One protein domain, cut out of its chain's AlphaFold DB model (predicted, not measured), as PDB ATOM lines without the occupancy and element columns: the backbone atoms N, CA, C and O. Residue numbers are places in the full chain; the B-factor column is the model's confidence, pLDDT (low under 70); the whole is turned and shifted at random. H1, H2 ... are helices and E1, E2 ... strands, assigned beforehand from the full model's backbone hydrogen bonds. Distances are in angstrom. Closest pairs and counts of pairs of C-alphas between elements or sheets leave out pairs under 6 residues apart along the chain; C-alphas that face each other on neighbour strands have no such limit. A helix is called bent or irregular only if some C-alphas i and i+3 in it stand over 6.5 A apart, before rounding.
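What this domain is: This is residues 128 to 251 of the 367 residues of an uncharacterized protein of Bradyrhizobium sp. UFLA03-84 (UniProt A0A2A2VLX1). An elongated body holds two small separate sheets one after the other along its length, with the helix H1 running alongside the pair E3 and E5 and leading into the sheet E1 E2 E4. H1 and H4 both pack on the pair E3 and E5, the short helices H2 and H3 lie near the three-stranded sheet, and the loop of residues 227 to 239 reaches the far end beyond H4. The printed part has 124 residues with four named helices and five named strands, in the order H1 E1 E2 E3 H2 E4 H3 E5 H4. Both sheets, E1 - E2 - E4 and E3 - E5, are antiparallel, and the class is mixed, helices and strands. The whole is compact, with a radius of gyration of the C-alphas of 15.7 A, and spans 56 by 27 by 23 A.

Where its parts are: H1, residues 128 to 141, begins at C-alpha 128 (456.500, 304.764, 424.666) and is 20.0 A long. E1, residues 142 to 147, measures 15.0 A, and E2, residues 150 to 156, 19.0 A. E3 is residues 167 to 170, H2 residues 172 to 175. E4, residues 189 to 193, is 13.6 A long and begins at (458.585, 325.186, 442.886). H3 is residues 196 to 202, 10.2 A, and E5 residues 223 to 226. H4, residues 240 to 251, is 13.2 A long, ends at (454.087, 304.084, 431.686) and is irregular, with C-alphas 245 and 248 8.0 A apart.

How they stand to each other: E1 and E2 form a hairpin, with N 145 and O 152 within hydrogen-bond range at 3.1 A. The inner strand E2 also pairs with E4, N 153 to O 192 being 2.9 A. This sheet is only just strongly twisted, its C-alphas lying up to 4.2 A off the best plane. H1 only grazes it, with residues 138 to 141. H2 only grazes it too. H3 is only just on it, with 5 pairs of C-alphas within 10 A, and only grazes it. H2 and H3 only just touch, with 3 pairs of C-alphas within 8 A, the closest being Ile 175 and Ile 198, 5.9 A. E3 and E5 pair with N 169 and O 224 at 2.9 A. The closest C-alphas of H1 and E3 are those of Glu 134 and Gly 167, 6.2 A; those of E5 and H4 are His 224 and Pro 248, 6.3 A. H4 touches H1 with residues 247 to 251 alone, closest at the C-alphas of Glu 132 and Val 251, 5.5 A. Every O i to N i+4 pair is within hydrogen-bond range in H1 and H3, and 4 of 8 in H4; H2 is too short for such a pair.

The domain as a whole: The C-alphas farthest apart are those of Asn 148 and Glu 234, 55.6 A. The printed part has no cut. The links H2 to E4, H3 to E5 and E5 to H4 are long. Mean pLDDT of the printed part is 92.7, and residues 231 to 236 are under 70.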
ATOM      1  N   LEU A 128     456.512 304.744 423.197       94.94
ATOM      2  CA  LEU A 128     456.500 304.764 424.666       94.94
ATOM      3  C   LEU A 128     457.596 305.650 425.266       94.94
ATOM      4  O   LEU A 128     457.326 306.353 426.234       94.94
ATOM      5  N   ARG A 129     458.795 305.667 424.673       94.62
ATOM      6  CA  ARG A 129     459.988 306.302 425.254       94.62
ATOM      7  C   ARG A 129     459.773 307.757 425.675       94.62
ATOM      8  O   ARG A 129     460.117 308.112 426.793       94.62
ATOM      9  N   TRP A 130     459.142 308.576 424.831       94.94
ATOM     10  CA  TRP A 130     458.866 309.977 425.180       94.94
ATOM     11  C   TRP A 130     457.958 310.098 426.414       94.94
ATOM     12  O   TRP A 130     458.215 310.902 427.306       94.94
ATOM     13  N   TYR A 131     456.917 309.268 426.491       96.94
ATOM     14  CA  TYR A 131     455.985 309.268 427.616       96.94
ATOM     15  C   TYR A 131     456.631 308.737 428.899       96.94
ATOM     16  O   TYR A 131     456.367 309.261 429.980       96.94
ATOM     17  N   GLU A 132     457.476 307.710 428.785       97.50
ATOM     18  CA  GLU A 132     458.253 307.164 429.900       97.50
ATOM     19  C   GLU A 132     459.238 308.202 430.450       97.50
ATOM     20  O   GLU A 132     459.317 308.372 431.665       97.50
ATOM     21  N   ASP A 133     459.928 308.938 429.575       97.38
ATOM     22  CA  ASP A 133     460.872 309.989 429.963       97.38
ATOM     23  C   ASP A 133     460.165 311.146 430.690       97.38
ATOM     24  O   ASP A 133     460.597 311.554 431.775       97.38
ATOM     25  N   GLU A 134     459.039 311.621 430.147       97.50
ATOM     26  CA  GLU A 134     458.204 312.660 430.765       97.50
ATOM     27  C   GLU A 134     457.655 312.216 432.131       97.50
ATOM     28  O   GLU A 134     457.734 312.955 433.118       97.50
ATOM     29  N   TYR A 135     457.142 310.986 432.227       98.25
ATOM     30  CA  TYR A 135     456.658 310.424 433.487       98.25
ATOM     31  C   TYR A 135     457.785 310.259 434.511       98.25
ATOM     32  O   TYR A 135     457.645 310.669 435.664       98.25
ATOM     33  N   ALA A 136     458.936 309.723 434.100       98.00
ATOM     34  CA  ALA A 136     460.089 309.558 434.974       98.00
ATOM     35  C   ALA A 136     460.596 310.912 435.491       98.00
ATOM     36  O   ALA A 136     461.027 311.011 436.644       98.00
ATOM     37  N   HIS A 137     460.537 311.960 434.665       97.62
ATOM     38  CA  HIS A 137     460.844 313.317 435.097       97.62
ATOM     39  C   HIS A 137     459.831 313.816 436.141       97.62
ATOM     40  O   HIS A 137     460.251 314.254 437.214       97.62
ATOM     41  N   ALA A 138     458.525 313.654 435.911       98.06
ATOM     42  CA  ALA A 138     457.483 314.020 436.880       98.06
ATOM     43  C   ALA A 138     457.642 313.305 438.229       98.06
ATOM     44  O   ALA A 138     457.609 313.951 439.278       98.06
ATOM     45  N   CYS A 139     457.942 312.007 438.210       98.00
ATOM     46  CA  CYS A 139     458.217 311.205 439.403       98.00
ATOM     47  C   CYS A 139     459.363 311.749 440.268       98.00
ATOM     48  O   CYS A 139     459.355 311.534 441.479       98.00
ATOM     49  N   ARG A 140     460.353 312.424 439.662       97.50
ATOM     50  CA  ARG A 140     461.495 313.035 440.364       97.50
ATOM     51  C   ARG A 140     461.204 314.442 440.882       97.50
ATOM     52  O   ARG A 140     461.778 314.838 441.894       97.50
ATOM     53  N   GLN A 141     460.366 315.189 440.168       96.94
ATOM     54  CA  GLN A 141     460.139 316.616 440.407       96.94
ATOM     55  C   GLN A 141     458.908 316.919 441.268       96.94
ATOM     56  O   GLN A 141     458.797 318.009 441.822       96.94
ATOM     57  N   VAL A 142     457.983 315.968 441.399       97.50
ATOM     58  CA  VAL A 142     456.929 316.025 442.413       97.50
ATOM     59  C   VAL A 142     457.475 315.378 443.676       97.50
ATOM     60  O   VAL A 142     457.813 314.196 443.669       97.50
ATOM     61  N   GLN A 143     457.581 316.147 444.753       97.56
ATOM     62  CA  GLN A 143     458.128 315.672 446.020       97.56
ATOM     63  C   GLN A 143     457.054 315.653 447.104       97.56
ATOM     64  O   GLN A 143     456.230 316.563 447.179       97.56
ATOM     65  N   CYS A 144     457.082 314.638 447.961       96.25
ATOM     66  CA  CYS A 144     456.248 314.510 449.150       96.25
ATOM     67  C   CYS A 144     457.114 314.623 450.411       96.25
ATOM     68  O   CYS A 144     458.221 314.088 450.474       96.25
ATOM     69  N   GLY A 145     456.622 315.338 451.419       96.50
ATOM     70  CA  GLY A 145     457.333 315.517 452.683       96.50
ATOM     71  C   GLY A 145     456.465 316.172 453.748       96.50
ATOM     72  O   GLY A 145     455.236 316.183 453.629       96.50
ATOM     73  N   ARG A 146     457.097 316.742 454.775       96.31
ATOM     74  CA  ARG A 146     456.423 317.515 455.818       96.31
ATOM     75  C   ARG A 146     456.947 318.939 455.888       96.31
ATOM     76  O   ARG A 146     458.131 319.199 455.712       96.31
ATOM     77  N   LEU A 147     456.043 319.868 456.174       95.06
ATOM     78  CA  LEU A 147     456.368 321.249 456.505       95.06
ATOM     79  C   LEU A 147     455.708 321.575 457.841       95.06
ATOM     80  O   LEU A 147     454.484 321.590 457.936       95.06
ATOM     81  N   ASN A 148     456.514 321.822 458.876       92.31
ATOM     82  CA  ASN A 148     456.035 322.047 460.247       92.31
ATOM     83  C   ASN A 148     455.106 320.919 460.746       92.31
ATOM     84  O   ASN A 148     454.082 321.178 461.371       92.31
ATOM     85  N   GLY A 149     455.442 319.666 460.421       91.25
ATOM     86  CA  GLY A 149     454.650 318.485 460.774       91.25
ATOM     87  C   GLY A 149     453.466 318.186 459.845       91.25
ATOM     88  O   GLY A 149     452.930 317.080 459.906       91.25
ATOM     89  N   GLU A 150     453.085 319.093 458.942       93.50
ATOM     90  CA  GLU A 150     451.976 318.881 458.003       93.50
ATOM     91  C   GLU A 150     452.433 318.178 456.716       93.50
ATOM     92  O   GLU A 150     453.420 318.612 456.119       93.50
ATOM     93  N   PRO A 151     451.721 317.141 456.231       96.94
ATOM     94  CA  PRO A 151     451.983 316.523 454.931       96.94
ATOM     95  C   PRO A 151     451.800 317.502 453.767       96.94
ATOM     96  O   PRO A 151     450.729 318.094 453.585       96.94
ATOM     97  N   VAL A 152     452.836 317.638 452.944       97.62
ATOM     98  CA  VAL A 152     452.876 318.574 451.818       97.62
ATOM     99  C   VAL A 152     453.394 317.922 450.543       97.62
ATOM    100  O   VAL A 152     454.146 316.944 450.579       97.62
ATOM    101  N   PHE A 153     453.025 318.524 449.416       98.00
ATOM    102  CA  PHE A 153     453.684 318.313 448.134       98.00
ATOM    103  C   PHE A 153     454.459 319.562 447.729       98.00
ATOM    104  O   PHE A 153     453.903 320.661 447.716       98.00
ATOM    105  N   GLN A 154     455.723 319.387 447.358       97.69
ATOM    106  CA  GLN A 154     456.505 320.393 446.649       97.69
ATOM    107  C   GLN A 154     456.478 320.047 445.158       97.69
ATOM    108  O   GLN A 154     456.899 318.964 444.754       97.69
ATOM    109  N   ILE A 155     455.938 320.957 444.350       98.12
ATOM    110  CA  ILE A 155     455.673 320.740 442.926       98.12
ATOM    111  C   ILE A 155     456.460 321.771 442.122       98.12
ATOM    112  O   ILE A 155     456.316 322.975 442.352       98.12
ATOM    113  N   ASP A 156     457.289 321.299 441.189       97.56
ATOM    114  CA  ASP A 156     458.009 322.161 440.248       97.56
ATOM    115  C   ASP A 156     457.038 323.023 439.422       97.56
ATOM    116  O   ASP A 156     455.978 322.558 438.989       97.56
ATOM    117  N   ASN A 157     457.403 324.289 439.205       96.31
ATOM    118  CA  ASN A 157     456.580 325.286 438.527       96.31
ATOM    119  C   ASN A 157     456.125 324.826 437.135       96.31
ATOM    120  O   ASN A 157     455.029 325.198 436.719       96.31
ATOM    121  N   GLN A 158     456.894 323.980 436.440       95.38
ATOM    122  CA  GLN A 158     456.491 323.457 435.132       95.38
ATOM    123  C   GLN A 158     455.200 322.626 435.181       95.38
ATOM    124  O   GLN A 158     454.508 322.521 434.175       95.38
ATOM    125  N   TYR A 159     454.859 322.005 436.315       96.81
ATOM    126  CA  TYR A 159     453.620 321.222 436.455       96.81
ATOM    127  C   TYR A 159     452.444 322.054 436.969       96.81
ATOM    128  O   TYR A 159     451.338 321.536 437.110       96.81
ATOM    129  N   LEU A 160     452.694 323.329 437.264       95.81
ATOM    130  CA  LEU A 160     451.690 324.319 437.643       95.81
ATOM    131  C   LEU A 160     451.332 325.241 436.464       95.81
ATOM    132  O   LEU A 160     450.405 326.038 436.579       95.81
ATOM    133  N   ASP A 161     452.069 325.148 435.354       94.19
ATOM    134  CA  ASP A 161     451.832 325.916 434.134       94.19
ATOM    135  C   ASP A 161     450.848 325.193 433.200       94.19
ATOM    136  O   ASP A 161     451.206 324.273 432.459       94.19
ATOM    137  N   GLU A 162     449.590 325.637 433.211       89.19
ATOM    138  CA  GLU A 162     448.537 325.126 432.324       89.19
ATOM    139  C   GLU A 162     448.744 325.504 430.843       89.19
ATOM    140  O   GLU A 162     448.159 324.871 429.954       89.19
ATOM    141  N   GLY A 163     449.587 326.512 430.576       92.19
ATOM    142  CA  GLY A 163     449.903 327.029 429.245       92.19
ATOM    143  C   GLY A 163     450.851 326.143 428.439       92.19
ATOM    144  O   GLY A 163     451.008 326.357 427.235       92.19
ATOM    145  N   ARG A 164     451.452 325.118 429.058       94.00
ATOM    146  CA  ARG A 164     452.299 324.152 428.352       94.00
ATOM    147  C   ARG A 164     451.530 323.456 427.225       94.00
ATOM    148  O   ARG A 164     450.390 323.005 427.383       94.00
ATOM    149  N   SER A 165     452.183 323.324 426.075       91.69
ATOM    150  CA  SER A 165     451.618 322.629 424.916       91.69
ATOM    151  C   SER A 165     451.693 321.111 425.057       91.69
ATOM    152  O   SER A 165     450.781 320.421 424.606       91.69
ATOM    153  N   GLU A 166     452.746 320.589 425.693       94.69
ATOM    154  CA  GLU A 166     453.010 319.152 425.790       94.69
ATOM    155  C   GLU A 166     453.662 318.741 427.120       94.69
ATOM    156  O   GLU A 166     454.300 319.543 427.813       94.69
ATOM    157  N   GLY A 167     453.497 317.460 427.453       95.56
ATOM    158  CA  GLY A 167     454.136 316.773 428.573       95.56
ATOM    159  C   GLY A 167     453.140 316.150 429.549       95.56
ATOM    160  O   GLY A 167     451.976 315.901 429.211       95.56
ATOM    161  N   VAL A 168     453.612 315.892 430.768       97.38
ATOM    162  CA  VAL A 168     452.783 315.433 431.896       97.38
ATOM    163  C   VAL A 168     452.078 316.607 432.573       97.38
ATOM    164  O   VAL A 168     452.715 317.571 432.995       97.38
ATOM    165  N   PHE A 169     450.766 316.469 432.754       97.75
ATOM    166  CA  PHE A 169     449.910 317.401 433.481       97.75
ATOM    167  C   PHE A 169     449.328 316.714 434.710       97.75
ATOM    168  O   PHE A 169     448.630 315.698 434.606       97.75
ATOM    169  N   LEU A 170     449.600 317.286 435.881       97.81
ATOM    170  CA  LEU A 170     449.107 316.772 437.152       97.81
ATOM    171  C   LEU A 170     447.621 317.092 437.331       97.81
ATOM    172  O   LEU A 170     447.149 318.175 436.991       97.81
ATOM    173  N   ARG A 171     446.882 316.157 437.923       97.12
ATOM    174  CA  ARG A 171     445.527 316.393 438.428       97.12
ATOM    175  C   ARG A 171     445.631 316.940 439.844       97.12
ATOM    176  O   ARG A 171     445.536 316.192 440.816       97.12
ATOM    177  N   LEU A 172     445.928 318.236 439.952       96.69
ATOM    178  CA  LEU A 172     446.201 318.903 441.230       96.69
ATOM    179  C   LEU A 172     445.038 318.754 442.222       96.69
ATOM    180  O   LEU A 172     445.283 318.536 443.403       96.69
ATOM    181  N   ASP A 173     443.796 318.735 441.738       95.31
ATOM    182  CA  ASP A 173     442.577 318.463 442.513       95.31
ATOM    183  C   ASP A 173     442.603 317.120 443.269       95.31
ATOM    184  O   ASP A 173     441.901 316.946 444.264       95.31
ATOM    185  N   ARG A 174     443.433 316.170 442.822       96.62
ATOM    186  CA  ARG A 174     443.613 314.850 443.445       96.62
ATOM    187  C   ARG A 174     444.861 314.745 444.315       96.62
ATOM    188  O   ARG A 174     445.004 313.756 445.027       96.62
ATOM    189  N   ILE A 175     445.768 315.718 444.242       96.69
ATOM    190  CA  ILE A 175     447.078 315.687 444.910       96.69
ATOM    191  C   ILE A 175     447.116 316.674 446.082       96.69
ATOM    192  O   ILE A 175     447.653 316.374 447.148       96.69
ATOM    193  N   VAL A 176     446.537 317.859 445.927       97.19
ATOM    194  CA  VAL A 176     446.644 318.935 446.917       97.19
ATOM    195  C   VAL A 176     445.271 319.381 447.398       97.19
ATOM    196  O   VAL A 176     444.244 319.060 446.801       97.19
ATOM    197  N   GLU A 177     445.235 320.093 448.520       96.38
ATOM    198  CA  GLU A 177     443.996 320.698 449.000       96.38
ATOM    199  C   GLU A 177     443.460 321.747 448.018       96.38
ATOM    200  O   GLU A 177     444.211 322.481 447.376       96.38
ATOM    201  N   THR A 178     442.133 321.809 447.921       90.69
ATOM    202  CA  THR A 178     441.409 322.787 447.105       90.69
ATOM    203  C   THR A 178     440.731 323.802 448.033       90.69
ATOM    204  O   THR A 178     440.110 323.379 449.011       90.69
ATOM    205  N   PRO A 179     440.792 325.120 447.755       91.06
ATOM    206  CA  PRO A 179     441.406 325.765 446.588       91.06
ATOM    207  C   PRO A 179     442.940 325.701 446.588       91.06
ATOM    208  O   PRO A 179     443.565 325.665 447.644       91.06
ATOM    209  N   LEU A 180     443.537 325.729 445.391       92.81
ATOM    210  CA  LEU A 180     444.987 325.663 445.190       92.81
ATOM    211  C   LEU A 180     445.679 326.909 445.774       92.81
ATOM    212  O   LEU A 180     445.789 327.939 445.110       92.81
ATOM    213  N   GLN A 181     446.150 326.816 447.019       94.69
ATOM    214  CA  GLN A 181     446.859 327.893 447.716       94.69
ATOM    215  C   GLN A 181     448.244 327.413 448.174       94.69
ATOM    216  O   GLN A 181     448.327 326.473 448.970       94.69
ATOM    217  N   PRO A 182     449.342 328.018 447.680       96.12
ATOM    218  CA  PRO A 182     450.678 327.629 448.105       96.12
ATOM    219  C   PRO A 182     450.925 328.076 449.549       96.12
ATOM    220  O   PRO A 182     450.690 329.229 449.900       96.12
ATOM    221  N   LEU A 183     451.449 327.167 450.369       96.69
ATOM    222  CA  LEU A 183     451.967 327.473 451.704       96.69
ATOM    223  C   LEU A 183     453.288 328.243 451.607       96.69
ATOM    224  O   LEU A 183     453.528 329.175 452.367       96.69
ATOM    225  N   THR A 184     454.118 327.856 450.634       95.88
ATOM    226  CA  THR A 184     455.425 328.456 450.367       95.88
ATOM    227  C   THR A 184     455.640 328.557 448.864       95.88
ATOM    228  O   THR A 184     455.335 327.624 448.117       95.88
ATOM    229  N   VAL A 185     456.207 329.675 448.419       96.88
ATOM    230  CA  VAL A 185     456.656 329.876 447.038       96.88
ATOM    231  C   VAL A 185     458.182 329.869 447.028       96.88
ATOM    232  O   VAL A 185     458.809 330.650 447.738       96.88
ATOM    233  N   LEU A 186     458.768 328.967 446.244       95.44
ATOM    234  CA  LEU A 186     460.210 328.823 446.049       95.44
ATOM    235  C   LEU A 186     460.591 329.311 444.640       95.44
ATOM    236  O   LEU A 186     459.728 329.631 443.822       95.44
ATOM    237  N   SER A 187     461.890 329.366 444.341       95.12
ATOM    238  CA  SER A 187     462.393 329.861 443.049       95.12
ATOM    239  C   SER A 187     461.910 329.032 441.853       95.12
ATOM    240  O   SER A 187     461.557 329.597 440.821       95.12
ATOM    241  N   THR A 188     461.863 327.704 441.991       95.56
ATOM    242  CA  THR A 188     461.475 326.774 440.913       95.56
ATOM    243  C   THR A 188     460.255 325.921 441.242       95.56
ATOM    244  O   THR A 188     459.809 325.148 440.407       95.56
ATOM    245  N   SER A 189     459.688 326.041 442.441       97.00
ATOM    246  CA  SER A 189     458.585 325.186 442.886       97.00
ATOM    247  C   SER A 189     457.666 325.898 443.870       97.00
ATOM    248  O   SER A 189     457.966 326.982 444.374       97.00
ATOM    249  N   ARG A 190     456.525 325.279 444.162       98.00
ATOM    250  CA  ARG A 190     455.604 325.724 445.211       98.00
ATOM    251  C   ARG A 190     455.237 324.555 446.107       98.00
ATOM    252  O   ARG A 190     455.157 323.417 445.648       98.00
ATOM    253  N   VAL A 191     455.017 324.851 447.382       97.62
ATOM    254  CA  VAL A 191     454.635 323.866 448.397       97.62
ATOM    255  C   VAL A 191     453.149 324.006 448.692       97.62
ATOM    256  O   VAL A 191     452.680 325.104 448.984       97.62
ATOM    257  N   PHE A 192     452.419 322.898 448.654       98.00
ATOM    258  CA  PHE A 192     450.979 322.834 448.889       98.00
ATOM    259  C   PHE A 192     450.658 321.804 449.964       98.00
ATOM    260  O   PHE A 192     451.348 320.790 450.082       98.00
ATOM    261  N   ARG A 193     449.575 322.023 450.717       97.50
ATOM    262  CA  ARG A 193     449.069 320.998 451.635       97.50
ATOM    263  C   ARG A 193     448.552 319.802 450.837       97.50
ATOM    264  O   ARG A 193     447.842 319.977 449.846       97.50
ATOM    265  N   ALA A 194     448.926 318.594 451.252       97.25
ATOM    266  CA  ALA A 194     448.470 317.370 450.607       97.25
ATOM    267  C   ALA A 194     446.973 317.143 450.866       97.25
ATOM    268  O   ALA A 194     446.512 317.249 452.004       97.25
ATOM    269  N   GLY A 195     446.219 316.793 449.822       96.56
ATOM    270  CA  GLY A 195     444.784 316.533 449.941       96.56
ATOM    271  C   GLY A 195     444.479 315.324 450.837       96.56
ATOM    272  O   GLY A 195     445.236 314.352 450.877       96.56
ATOM    273  N   ALA A 196     443.344 315.341 451.541       94.69
ATOM    274  CA  ALA A 196     442.983 314.275 452.485       94.69
ATOM    275  C   ALA A 196     442.942 312.873 451.837       94.69
ATOM    276  O   ALA A 196     443.486 311.917 452.390       94.69
ATOM    277  N   ALA A 197     442.364 312.759 450.635       94.69
ATOM    278  CA  ALA A 197     442.240 311.485 449.924       94.69
ATOM    279  C   ALA A 197     443.602 310.886 449.531       94.69
ATOM    280  O   ALA A 197     443.837 309.692 449.720       94.69
ATOM    281  N   ILE A 198     444.527 311.708 449.022       95.50
ATOM    282  CA  ILE A 198     445.857 311.224 448.641       95.50
ATOM    283  C   ILE A 198     446.705 310.881 449.864       95.50
ATOM    284  O   ILE A 198     447.420 309.884 449.838       95.50
ATOM    285  N   ARG A 199     446.572 311.631 450.966       94.81
ATOM    286  CA  ARG A 199     447.232 311.308 452.238       94.81
ATOM    287  C   ARG A 199     446.807 309.940 452.751       94.81
ATOM    288  O   ARG A 199     447.659 309.132 453.101       94.81
ATOM    289  N   GLN A 200     445.502 309.665 452.737       94.19
ATOM    290  CA  GLN A 200     444.970 308.360 453.126       94.19
ATOM    291  C   GLN A 200     445.510 307.241 452.227       94.19
ATOM    292  O   GLN A 200     445.841 306.167 452.721       94.19
ATOM    293  N   ARG A 201     445.621 307.493 450.918       94.25
ATOM    294  CA  ARG A 201     446.102 306.501 449.951       94.25
ATOM    295  C   ARG A 201     447.595 306.202 450.078       94.25
ATOM    296  O   ARG A 201     447.976 305.043 449.975       94.25
ATOM    297  N   LEU A 202     448.430 307.227 450.246       93.75
ATOM    298  CA  LEU A 202     449.887 307.067 450.328       93.75
ATOM    299  C   LEU A 202     450.359 306.655 451.729       93.75
ATOM    300  O   LEU A 202     451.414 306.040 451.867       93.75
ATOM    301  N   GLY A 203     449.567 306.973 452.756       92.00
ATOM    302  CA  GLY A 203     449.909 306.745 454.155       92.00
ATOM    303  C   GLY A 203     450.992 307.696 454.669       92.00
ATOM    304  O   GLY A 203     451.736 308.317 453.908       92.00
ATOM    305  N   ASP A 204     451.109 307.797 455.995       88.44
ATOM    306  CA  ASP A 204     452.075 308.699 456.640       88.44
ATOM    307  C   ASP A 204     453.534 308.359 456.308       88.44
ATOM    308  O   ASP A 204     454.382 309.250 456.311       88.44
ATOM    309  N   ALA A 205     453.821 307.099 455.970       87.56
ATOM    310  CA  ALA A 205     455.157 306.640 455.598       87.56
ATOM    311  C   ALA A 205     455.693 307.293 454.313       87.56
ATOM    312  O   ALA A 205     456.901 307.299 454.114       87.56
ATOM    313  N   CYS A 206     454.826 307.844 453.456       90.38
ATOM    314  CA  CYS A 206     455.232 308.550 452.240       90.38
ATOM    315  C   CYS A 206     455.680 310.003 452.515       90.38
ATOM    316  O   CYS A 206     456.413 310.590 451.720       90.38
ATOM    317  N   PHE A 207     455.272 310.586 453.648       94.44
ATOM    318  CA  PHE A 207     455.538 311.983 454.002       94.44
ATOM    319  C   PHE A 207     456.608 312.068 455.095       94.44
ATOM    320  O   PHE A 207     456.305 312.186 456.287       94.44
ATOM    321  N   HIS A 208     457.870 312.000 454.674       91.44
ATOM    322  CA  HIS A 208     459.037 312.162 455.543       91.44
ATOM    323  C   HIS A 208     459.289 313.635 455.905       91.44
ATOM    324  O   HIS A 208     458.824 314.535 455.213       91.44
ATOM    325  N   GLU A 209     460.071 313.893 456.959       91.50
ATOM    326  CA  GLU A 209     460.485 315.263 457.322       91.50
ATOM    327  C   GLU A 209     461.258 315.952 456.189       91.50
ATOM    328  O   GLU A 209     461.030 317.119 455.884       91.50
ATOM    329  N   THR A 210     462.131 315.207 455.510       90.31
ATOM    330  CA  THR A 210     462.806 315.678 454.298       90.31
ATOM    331  C   THR A 210     461.976 315.311 453.076       90.31
ATOM    332  O   THR A 210     461.650 314.139 452.885       90.31
ATOM    333  N   ALA A 211     461.679 316.296 452.226       92.50
ATOM    334  CA  ALA A 211     460.972 316.064 450.972       92.50
ATOM    335  C   ALA A 211     461.731 315.062 450.084       92.50
ATOM    336  O   ALA A 211     462.939 315.188 449.868       92.50
ATOM    337  N   ALA A 212     461.009 314.075 449.561       95.38
ATOM    338  CA  ALA A 212     461.540 313.040 448.684       95.38
ATOM    339  C   ALA A 212     460.672 312.910 447.423       95.38
ATOM    340  O   ALA A 212     459.483 313.228 447.470       95.38
ATOM    341  N   PRO A 213     461.232 312.454 446.290       97.31
ATOM    342  CA  PRO A 213     460.457 312.183 445.084       97.31
ATOM    343  C   PRO A 213     459.255 311.265 445.337       97.31
ATOM    344  O   PRO A 213     459.398 310.230 445.988       97.31
ATOM    345  N   ILE A 214     458.101 311.596 444.755       96.56
ATOM    346  CA  ILE A 214     456.889 310.769 444.830       96.56
ATOM    347  C   ILE A 214     457.098 309.398 444.162       96.56
ATOM    348  O   ILE A 214     456.498 308.404 444.567       96.56
ATOM    349  N   GLY A 215     457.965 309.316 443.144       96.19
ATOM    350  CA  GLY A 215     458.284 308.059 442.470       96.19
ATOM    351  C   GLY A 215     457.041 307.335 441.938       96.19
ATOM    352  O   GLY A 215     456.113 307.955 441.425       96.19
ATOM    353  N   ALA A 216     457.000 306.012 442.115       94.06
ATOM    354  CA  ALA A 216     455.896 305.159 441.664       94.06
ATOM    355  C   ALA A 216     454.544 305.436 442.360       94.06
ATOM    356  O   ALA A 216     453.521 304.909 441.929       94.06
ATOM    357  N   ALA A 217     454.515 306.265 443.412       95.62
ATOM    358  CA  ALA A 217     453.267 306.719 444.021       95.62
ATOM    359  C   ALA A 217     452.517 307.755 443.158       95.62
ATOM    360  O   ALA A 217     451.342 308.033 443.428       95.62
ATOM    361  N   LEU A 218     453.144 308.288 442.097       97.31
ATOM    362  CA  LEU A 218     452.464 309.045 441.045       97.31
ATOM    363  C   LEU A 218     451.645 308.096 440.155       97.31
ATOM    364  O   LEU A 218     452.004 307.779 439.027       97.31
ATOM    365  N   SER A 219     450.533 307.607 440.694       96.44
ATOM    366  CA  SER A 219     449.661 306.635 440.038       96.44
ATOM    367  C   SER A 219     448.969 307.213 438.786       96.44
ATOM    368  O   SER A 219     448.785 308.430 438.685       96.44
ATOM    369  N   PRO A 220     448.532 306.367 437.832       96.81
ATOM    370  CA  PRO A 220     448.012 306.807 436.528       96.81
ATOM    371  C   PRO A 220     446.782 307.726 436.592       96.81
ATOM    372  O   PRO A 220     446.491 308.446 435.642       96.81
ATOM    373  N   ASP A 221     446.041 307.720 437.699       96.56
ATOM    374  CA  ASP A 221     444.881 308.582 437.926       96.56
ATOM    375  C   ASP A 221     445.240 309.995 438.427       96.56
ATOM    376  O   ASP A 221     444.350 310.848 438.495       96.56
ATOM    377  N   LEU A 222     446.511 310.248 438.765       97.75
ATOM    378  CA  LEU A 222     447.020 311.544 439.233       97.75
ATOM    379  C   LEU A 222     447.554 312.440 438.121       97.75
ATOM    380  O   LEU A 222     447.897 313.593 438.380       97.75
ATOM    381  N   PHE A 223     447.642 311.945 436.893       97.88
ATOM    382  CA  PHE A 223     448.165 312.722 435.783       97.88
ATOM    383  C   PHE A 223     447.481 312.366 434.466       97.88
ATOM    384  O   PHE A 223     446.674 311.442 434.365       97.88
ATOM    385  N   HIS A 224     447.765 313.161 433.448       97.44
ATOM    386  CA  HIS A 224     447.468 312.845 432.063       97.44
ATOM    387  C   HIS A 224     448.557 313.428 431.171       97.44
ATOM    388  O   HIS A 224     449.320 314.295 431.595       97.44
ATOM    389  N   PHE A 225     448.620 312.954 429.933       96.50
ATOM    390  CA  PHE A 225     449.515 313.515 428.934       96.50
ATOM    391  C   PHE A 225     448.764 314.468 428.014       96.50
ATOM    392  O   PHE A 225     447.612 314.222 427.649       96.50
ATOM    393  N   ARG A 226     449.462 315.518 427.588       94.25
ATOM    394  CA  ARG A 226     449.118 316.304 426.406       94.25
ATOM    395  C   ARG A 226     450.275 316.173 425.426       94.25
ATOM    396  O   ARG A 226     451.427 316.347 425.814       94.25
ATOM    397  N   ARG A 227     449.969 315.840 424.179       90.69
ATOM    398  CA  ARG A 227     450.947 315.764 423.093       90.69
ATOM    399  C   ARG A 227     450.234 316.035 421.777       90.69
ATOM    400  O   ARG A 227     449.133 315.520 421.570       90.69
ATOM    401  N   ALA A 228     450.833 316.841 420.914       84.12
ATOM    402  CA  ALA A 228     450.403 316.951 419.537       84.12
ATOM    403  C   ALA A 228     450.700 315.621 418.820       84.12
ATOM    404  O   ALA A 228     451.737 315.005 419.077       84.12
ATOM    405  N   PRO A 229     449.811 315.142 417.933       72.69
ATOM    406  CA  PRO A 229     450.078 313.933 417.169       72.69
ATOM    407  C   PRO A 229     451.379 314.082 416.381       72.69
ATOM    408  O   PRO A 229     451.516 315.025 415.600       72.69
ATOM    409  N   ALA A 230     452.315 313.146 416.543       70.94
ATOM    410  CA  ALA A 230     453.504 313.138 415.709       70.94
ATOM    411  C   ALA A 230     453.098 312.884 414.244       70.94
ATOM    412  O   ALA A 230     452.461 311.873 413.922       70.94
ATOM    413  N   GLU A 231     453.454 313.806 413.349       68.62
ATOM    414  CA  GLU A 231     453.327 313.618 411.904       68.62
ATOM    415  C   GLU A 231     454.591 312.945 411.368       68.62
ATOM    416  O   GLU A 231     455.699 313.467 411.484       68.62
ATOM    417  N   GLY A 232     454.428 311.748 410.805       63.31
ATOM    418  CA  GLY A 232     455.491 311.024 410.121       63.31
ATOM    419  C   GLY A 232     455.294 311.000 408.602       63.31
ATOM    420  O   GLY A 232     454.243 311.397 408.097       63.31
ATOM    421  N   PRO A 233     456.262 310.442 407.850       51.44
ATOM    422  CA  PRO A 233     456.157 310.264 406.397       51.44
ATOM    423  C   PRO A 233     454.942 309.427 405.956       51.44
ATOM    424  O   PRO A 233     454.488 309.542 404.824       51.44
ATOM    425  N   GLU A 234     454.404 308.591 406.851       54.47
ATOM    426  CA  GLU A 234     453.195 307.784 406.630       54.47
ATOM    427  C   GLU A 234     451.900 308.443 407.161       54.47
ATOM    428  O   GLU A 234     450.866 307.773 407.268       54.47
ATOM    429  N   GLY A 235     451.949 309.736 407.505       60.25
ATOM    430  CA  GLY A 235     450.873 310.485 408.159       60.25
ATOM    431  C   GLY A 235     450.960 310.449 409.689       60.25
ATOM    432  O   GLY A 235     452.009 310.139 410.259       60.25
ATOM    433  N   HIS A 236     449.851 310.777 410.363       61.47
ATOM    434  CA  HIS A 236     449.763 310.718 411.825       61.47
ATOM    435  C   HIS A 236     450.095 309.320 412.352       61.47
ATOM    436  O   HIS A 236     449.659 308.311 411.787       61.47
ATOM    437  N   ASP A 237     450.809 309.262 413.476       74.19
ATOM    438  CA  ASP A 237     451.125 308.002 414.138       74.19
ATOM    439  C   ASP A 237     449.856 307.320 414.683       74.19
ATOM    440  O   ASP A 237     449.397 307.536 415.806       74.19
ATOM    441  N   LEU A 238     449.272 306.449 413.856       79.44
ATOM    442  CA  LEU A 238     448.071 305.686 414.186       79.44
ATOM    443  C   LEU A 238     448.274 304.715 415.362       79.44
ATOM    444  O   LEU A 238     447.288 304.143 415.835       79.44
ATOM    445  N   LEU A 239     449.519 304.423 415.749       86.12
ATOM    446  CA  LEU A 239     449.833 303.580 416.899       86.12
ATOM    447  C   LEU A 239     449.807 304.416 418.179       86.12
ATOM    448  O   LEU A 239     449.137 304.039 419.136       86.12
ATOM    449  N   GLU A 240     450.454 305.581 418.162       90.00
ATOM    450  CA  GLU A 240     450.407 306.544 419.266       90.00
ATOM    451  C   GLU A 240     448.976 306.999 419.557       90.00
ATOM    452  O   GLU A 240     448.534 306.930 420.702       90.00
ATOM    453  N   ALA A 241     448.206 307.347 418.522       88.06
ATOM    454  CA  ALA A 241     446.803 307.731 418.676       88.06
ATOM    455  C   ALA A 241     445.953 306.629 419.338       88.06
ATOM    456  O   ALA A 241     445.038 306.928 420.102       88.06
ATOM    457  N   ALA A 242     446.262 305.353 419.072       87.88
ATOM    458  CA  ALA A 242     445.575 304.235 419.714       87.88
ATOM    459  C   ALA A 242     445.950 304.107 421.200       87.88
ATOM    460  O   ALA A 242     445.083 303.813 422.019       87.88
ATOM    461  N   LEU A 243     447.219 304.339 421.547       92.56
ATOM    462  CA  LEU A 243     447.755 304.187 422.905       92.56
ATOM    463  C   LEU A 243     447.482 305.394 423.809       92.56
ATOM    464  O   LEU A 243     447.407 305.230 425.025       92.56
ATOM    465  N   ALA A 244     447.316 306.592 423.242       91.56
ATOM    466  CA  ALA A 244     447.172 307.842 423.988       91.56
ATOM    467  C   ALA A 244     446.132 307.784 425.132       91.56
ATOM    468  O   ALA A 244     446.467 308.217 426.237       91.56
ATOM    469  N   PRO A 245     444.926 307.195 424.959       91.56
ATOM    470  CA  PRO A 245     443.930 307.119 426.033       91.56
ATOM    471  C   PRO A 245     444.356 306.280 427.247       91.56
ATOM    472  O   PRO A 245     443.825 306.473 428.339       91.56
ATOM    473  N   VAL A 246     445.290 305.342 427.069       94.88
ATOM    474  CA  VAL A 246     445.755 304.421 428.121       94.88
ATOM    475  C   VAL A 246     447.201 304.673 428.541       94.88
ATOM    476  O   VAL A 246     447.724 303.961 429.395       94.88
ATOM    477  N   MET A 247     447.841 305.704 427.990       96.19
ATOM    478  CA  MET A 247     449.262 305.970 428.187       96.19
ATOM    479  C   MET A 247     449.684 306.115 429.659       96.19
ATOM    480  O   MET A 247     450.689 305.505 430.017       96.19
ATOM    481  N   PRO A 248     448.931 306.807 430.547       97.25
ATOM    482  CA  PRO A 248     449.266 306.841 431.972       97.25
ATOM    483  C   PRO A 248     449.382 305.444 432.586       97.25
ATOM    484  O   PRO A 248     450.337 305.174 433.303       97.25
ATOM    485  N   ALA A 249     448.457 304.533 432.256       96.88
ATOM    486  CA  ALA A 249     448.487 303.165 432.765       96.88
ATOM    487  C   ALA A 249     449.675 302.362 432.208       96.88
ATOM    488  O   ALA A 249     450.242 301.540 432.926       96.88
ATOM    489  N   LEU A 250     450.066 302.614 430.952       96.69
ATOM    490  CA  LEU A 250     451.194 301.943 430.302       96.69
ATOM    491  C   LEU A 250     452.534 302.326 430.928       96.69
ATOM    492  O   LEU A 250     453.299 301.436 431.286       96.69
ATOM    493  N   VAL A 251     452.807 303.622 431.112       97.06
ATOM    494  CA  VAL A 251     454.087 304.084 431.686       97.06
ATOM    495  C   VAL A 251     454.231 303.737 433.171       97.06
ATOM    496  O   VAL A 251     455.345 303.660 433.680       97.06
TER     497      VAL A 251